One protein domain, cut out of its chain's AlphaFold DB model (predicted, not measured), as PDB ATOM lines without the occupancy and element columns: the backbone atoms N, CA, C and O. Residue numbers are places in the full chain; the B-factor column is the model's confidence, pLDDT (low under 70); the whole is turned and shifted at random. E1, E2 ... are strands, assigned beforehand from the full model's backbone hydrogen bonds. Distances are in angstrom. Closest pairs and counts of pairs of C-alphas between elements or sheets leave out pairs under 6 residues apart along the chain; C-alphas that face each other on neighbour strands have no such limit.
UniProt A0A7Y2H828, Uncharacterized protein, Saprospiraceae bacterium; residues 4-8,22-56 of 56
ATOM      1  N   HIS A   4     -85.588  40.857  42.549       83.44
ATOM      2  CA  HIS A   4     -84.359  40.371  41.932       83.44
ATOM      3  C   HIS A   4     -83.446  39.715  42.982       83.44
ATOM      4  O   HIS A   4     -83.267  40.252  44.071       83.44
ATOM      5  N   GLY A   5     -82.882  38.546  42.671       83.56
ATOM      6  CA  GLY A   5     -82.079  37.760  43.618       83.56
ATOM      7  C   GLY A   5     -82.886  36.855  44.562       83.56
ATOM      8  O   GLY A   5     -82.298  36.035  45.260       83.56
ATOM      9  N   ASP A   6     -84.221  36.924  44.547       85.31
ATOM     10  CA  ASP A   6     -85.076  36.053  45.358       85.31
ATOM     11  C   ASP A   6     -85.178  34.639  44.764       85.31
ATOM     12  O   ASP A   6     -86.030  34.348  43.921       85.31
ATOM     13  N   SER A   7     -84.305  33.733  45.198       80.75
ATOM     14  CA  SER A   7     -84.275  32.357  44.684       80.75
ATOM     15  C   SER A   7     -85.499  31.521  45.072       80.75
ATOM     16  O   SER A   7     -85.738  30.494  44.438       80.75
ATOM     17  N   LYS A   8     -86.258  31.912  46.105       82.19
ATOM     18  CA  LYS A   8     -87.384  31.120  46.617       82.19
ATOM     19  C   LYS A   8     -88.660  31.397  45.833       82.19
ATOM     20  O   LYS A   8     -89.393  30.465  45.520       82.19
ATOM     21  N   LEU A  22     -83.180  43.737  48.002       89.06
ATOM     22  CA  LEU A  22     -84.153  44.298  48.928       89.06
ATOM     23  C   LEU A  22     -83.400  45.123  49.973       89.06
ATOM     24  O   LEU A  22     -82.489  44.618  50.622       89.06
ATOM     25  N   HIS A  23     -83.777  46.390  50.127       90.69
ATOM     26  CA  HIS A  23     -83.119  47.321  51.038       90.69
ATOM     27  C   HIS A  23     -84.164  48.131  51.809       90.69
ATOM     28  O   HIS A  23     -85.013  48.797  51.213       90.69
ATOM     29  N   ALA A  24     -84.106  48.075  53.141       92.19
ATOM     30  CA  ALA A  24     -84.976  48.846  54.024       92.19
ATOM     31  C   ALA A  24     -84.452  50.288  54.152       92.19
ATOM     32  O   ALA A  24     -83.742  50.620  55.096       92.19
ATOM     33  N   ARG A  25     -84.784  51.139  53.173       92.88
ATOM     34  CA  ARG A  25     -84.246  52.509  53.075       92.88
ATOM     35  C   ARG A  25     -84.730  53.450  54.177       92.88
ATOM     36  O   ARG A  25     -83.974  54.301  54.620       92.88
ATOM     37  N   LYS A  26     -86.003  53.368  54.564       94.56
ATOM     38  CA  LYS A  26     -86.609  54.246  55.573       94.56
ATOM     39  C   LYS A  26     -87.216  53.385  56.671       94.56
ATOM     40  O   LYS A  26     -87.955  52.451  56.369       94.56
ATOM     41  N   VAL A  27     -86.942  53.746  57.920       96.31
ATOM     42  CA  VAL A  27     -87.665  53.252  59.092       96.31
ATOM     43  C   VAL A  27     -88.200  54.441  59.879       96.31
ATOM     44  O   VAL A  27     -87.559  55.490  59.954       96.31
ATOM     45  N   GLU A  28     -89.401  54.285  60.413       97.31
ATOM     46  CA  GLU A  28     -90.090  55.297  61.202       97.31
ATOM     47  C   GLU A  28     -90.702  54.611  62.417       97.31
ATOM     48  O   GLU A  28     -91.377  53.589  62.277       97.31
ATOM     49  N   PHE A  29     -90.382  55.114  63.605       97.06
ATOM     50  CA  PHE A  29     -90.807  54.522  64.868       97.06
ATOM     51  C   PHE A  29     -90.862  55.580  65.967       97.06
ATOM     52  O   PHE A  29     -90.179  56.600  65.903       97.06
ATOM     53  N   GLU A  30     -91.673  55.321  66.985       97.94
ATOM     54  CA  GLU A  30     -91.739  56.150  68.183       97.94
ATOM     55  C   GLU A  30     -90.554  55.829  69.103       97.94
ATOM     56  O   GLU A  30     -90.274  54.663  69.398       97.94
ATOM     57  N   HIS A  31     -89.827  56.853  69.545       96.44
ATOM     58  CA  HIS A  31     -88.709  56.677  70.459       96.44
ATOM     59  C   HIS A  31     -89.218  56.140  71.808       96.44
ATOM     60  O   HIS A  31     -90.037  56.799  72.449       96.44
ATOM     61  N   PRO A  32     -88.698  55.001  72.307       96.00
ATOM     62  CA  PRO A  32     -89.290  54.279  73.438       96.00
ATOM     63  C   PRO A  32     -89.199  55.017  74.782       96.00
ATOM     64  O   PRO A  32     -89.747  54.540  75.772       96.00
ATOM     65  N   VAL A  33     -88.481  56.145  74.836       96.88
ATOM     66  CA  VAL A  33     -88.319  56.957  76.053       96.88
ATOM     67  C   VAL A  33     -88.902  58.360  75.893       96.88
ATOM     68  O   VAL A  33     -89.588  58.826  76.795       96.88
ATOM     69  N   SER A  34     -88.633  59.047  74.777       95.69
ATOM     70  CA  SER A  34     -89.101  60.430  74.573       95.69
ATOM     71  C   SER A  34     -90.494  60.509  73.947       95.69
ATOM     72  O   SER A  34     -91.102  61.572  74.003       95.69
ATOM     73  N   GLY A  35     -91.002  59.418  73.357       95.38
ATOM     74  CA  GLY A  35     -92.273  59.405  72.621       95.38
ATOM     75  C   GLY A  35     -92.228  60.183  71.299       95.38
ATOM     76  O   GLY A  35     -93.248  60.390  70.650       95.38
ATOM     77  N   GLU A  36     -91.050  60.657  70.888       96.69
ATOM     78  CA  GLU A  36     -90.896  61.416  69.651       96.69
ATOM     79  C   GLU A  36     -90.837  60.482  68.444       96.69
ATOM     80  O   GLU A  36     -90.221  59.416  68.485       96.69
ATOM     81  N   MET A  37     -91.432  60.908  67.333       97.50
ATOM     82  CA  MET A  37     -91.332  60.185  66.070       97.50
ATOM     83  C   MET A  37     -89.922  60.326  65.493       97.50
ATOM     84  O   MET A  37     -89.501  61.415  65.104       97.50
ATOM     85  N   ILE A  38     -89.203  59.209  65.402       97.00
ATOM     86  CA  ILE A  38     -87.890  59.133  64.766       97.00
ATOM     87  C   ILE A  38     -88.055  58.577  63.359       97.00
ATOM     88  O   ILE A  38     -88.569  57.477  63.157       97.00
ATOM     89  N   GLN A  39     -87.528  59.315  62.385       97.38
ATOM     90  CA  GLN A  39     -87.373  58.861  61.011       97.38
ATOM     91  C   GLN A  39     -85.887  58.706  60.684       97.38
ATOM     92  O   GLN A  39     -85.129  59.674  60.723       97.38
ATOM     93  N   VAL A  40     -85.482  57.501  60.283       95.62
ATOM     94  CA  VAL A  40     -84.120  57.215  59.814       95.62
ATOM     95  C   VAL A  40     -84.168  56.831  58.341       95.62
ATOM     96  O   VAL A  40     -84.966  55.983  57.936       95.62
ATOM     97  N   VAL A  41     -83.305  57.457  57.538       95.38
ATOM     98  CA  VAL A  41     -83.152  57.168  56.108       95.38
ATOM     99  C   VAL A  41     -81.723  56.703  55.847       95.38
ATOM    100  O   VAL A  41     -80.775  57.462  56.040       95.38
ATOM    101  N   ALA A  42     -81.569  55.456  55.415       93.12
ATOM    102  CA  ALA A  42     -80.295  54.896  54.994       93.12
ATOM    103  C   ALA A  42     -79.967  55.320  53.548       93.12
ATOM    104  O   ALA A  42     -80.867  55.362  52.699       93.12
ATOM    105  N   PRO A  43     -78.694  55.634  53.241       91.06
ATOM    106  CA  PRO A  43     -78.260  55.834  51.865       91.06
ATOM    107  C   PRO A  43     -78.284  54.509  51.096       91.06
ATOM    108  O   PRO A  43     -78.139  53.432  51.679       91.06
ATOM    109  N   TYR A  44     -78.423  54.590  49.774       89.38
ATOM    110  CA  TYR A  44     -78.275  53.418  48.919       89.38
ATOM    111  C   TYR A  44     -76.827  52.912  48.939       89.38
ATOM    112  O   TYR A  44     -75.867  53.677  49.038       89.38
ATOM    113  N   GLU A  45     -76.662  51.594  48.853       85.88
ATOM    114  CA  GLU A  45     -75.344  50.998  48.648       85.88
ATOM    115  C   GLU A  45     -74.872  51.268  47.214       85.88
ATOM    116  O   GLU A  45     -75.676  51.239  46.284       85.88
ATOM    117  N   LYS A  46     -73.556  51.413  47.013       83.31
ATOM    118  CA  LYS A  46     -72.937  51.533  45.681       83.31
ATOM    119  C   LYS A  46     -72.978  50.199  44.923       83.31
ATOM    120  O   LYS A  46     -71.949  49.542  44.756       83.31
ATOM    121  N   LYS A  47     -74.170  49.755  44.520       84.00
ATOM    122  CA  LYS A  47     -74.372  48.540  43.721       84.00
ATOM    123  C   LYS A  47     -75.174  48.865  42.458       84.00
ATOM    124  O   LYS A  47     -76.169  49.574  42.566       84.00
ATOM    125  N   PRO A  48     -74.859  48.239  41.303       83.50
ATOM    126  CA  PRO A  48     -75.443  48.605  40.004       83.50
ATOM    127  C   PRO A  48     -76.975  48.562  39.919       83.50
ATOM    128  O   PRO A  48     -77.584  49.153  39.031       83.50
ATOM    129  N   TRP A  49     -77.625  47.792  40.793       82.81
ATOM    130  CA  TRP A  49     -79.083  47.699  40.831       82.81
ATOM    131  C   TRP A  49     -79.750  48.824  41.634       82.81
ATOM    132  O   TRP A  49     -80.950  49.033  41.461       82.81
ATOM    133  N   TRP A  50     -78.998  49.551  42.466       87.75
ATOM    134  CA  TRP A  50     -79.479  50.701  43.232       87.75
ATOM    135  C   TRP A  50     -79.314  52.034  42.498       87.75
ATOM    136  O   TRP A  50     -80.109  52.931  42.750       87.75
ATOM    137  N   ASP A  51     -78.390  52.136  41.536       84.56
ATOM    138  CA  ASP A  51     -78.106  53.364  40.768       84.56
ATOM    139  C   ASP A  51     -79.370  54.008  40.160       84.56
ATOM    140  O   ASP A  51     -79.506  55.226  40.104       84.56
ATOM    141  N   LYS A  52     -80.352  53.192  39.752       82.56
ATOM    142  CA  LYS A  52     -81.639  53.664  39.200       82.56
ATOM    143  C   LYS A  52     -82.515  54.415  40.206       82.56
ATOM    144  O   LYS A  52     -83.487  55.045  39.802       82.56
ATOM    145  N   PHE A  53     -82.227  54.278  41.495       81.75
ATOM    146  CA  PHE A  53     -83.005  54.839  42.593       81.75
ATOM    147  C   PHE A  53     -82.274  55.984  43.313       81.75
ATOM    148  O   PHE A  53     -82.889  56.634  44.153       81.75
ATOM    149  N   GLU A  54     -81.002  56.258  42.992       75.94
ATOM    150  CA  GLU A  54     -80.241  57.372  43.585       75.94
ATOM    151  C   GLU A  54     -80.665  58.759  43.061       75.94
ATOM    152  O   GLU A  54     -80.437  59.754  43.741       75.94
ATOM    153  N   SER A  55     -81.294  58.853  41.884       60.75
ATOM    154  CA  SER A  55     -81.571  60.126  41.196       60.75
ATOM    155  C   SER A  55     -82.977  60.700  41.442       60.75
ATOM    156  O   SER A  55     -83.656  61.058  40.477       60.75
ATOM    157  N   ASN A  56     -83.434  60.758  42.696       49.62
ATOM    158  CA  ASN A  56     -84.744  61.328  43.053       49.62
ATOM    159  C   ASN A  56     -84.642  62.318  44.216       49.62
ATOM    160  O   ASN A  56     -84.112  61.911  45.277       49.62
TER     161      ASN A  56
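AT A GLANCE: This is residues 4 to 8 and 22 to 56 of the 56 residues of an uncharacterized protein of Saprospiraceae bacterium (UniProt A0A7Y2H828). This model has little regular structure: one slender two-stranded hairpin, E1 and E2, runs along the longest axis, and the unnamed residues 42 to 56 wind about at its open end. Residues 4 to 8 are a separate piece beyond a cut. The printed part has 40 residues, 10 of them in named elements, with no named helix; its class is all strand. It is extended, with a radius of gyration of the C-alphas of 14.5 A, and flat, spanning 39 by 30 by 13 A.

HOW THE PARTS SIT: Look at E1, residues 26 to 30, and E2, residues 37 to 41: they form a hairpin, antiparallel at 164 degrees. N 27 and O 40, 3.0 A, and N 38 and O 29, 2.8 A, are within hydrogen-bond range.

IN THESE COORDINATES: Find C-alpha 26 at (-86.609, 54.246, 55.573); E1 runs 13.7 A from there. E2 runs 13.2 A to C-alpha 41 at (-83.152, 57.168, 56.108).

THE WHOLE: Residues 9 to 21 are not printed; C-alphas 8 and 22 are 13.8 A apart. The link from E1 to E2 is short. Residues 55 to 56 have pLDDT under 70.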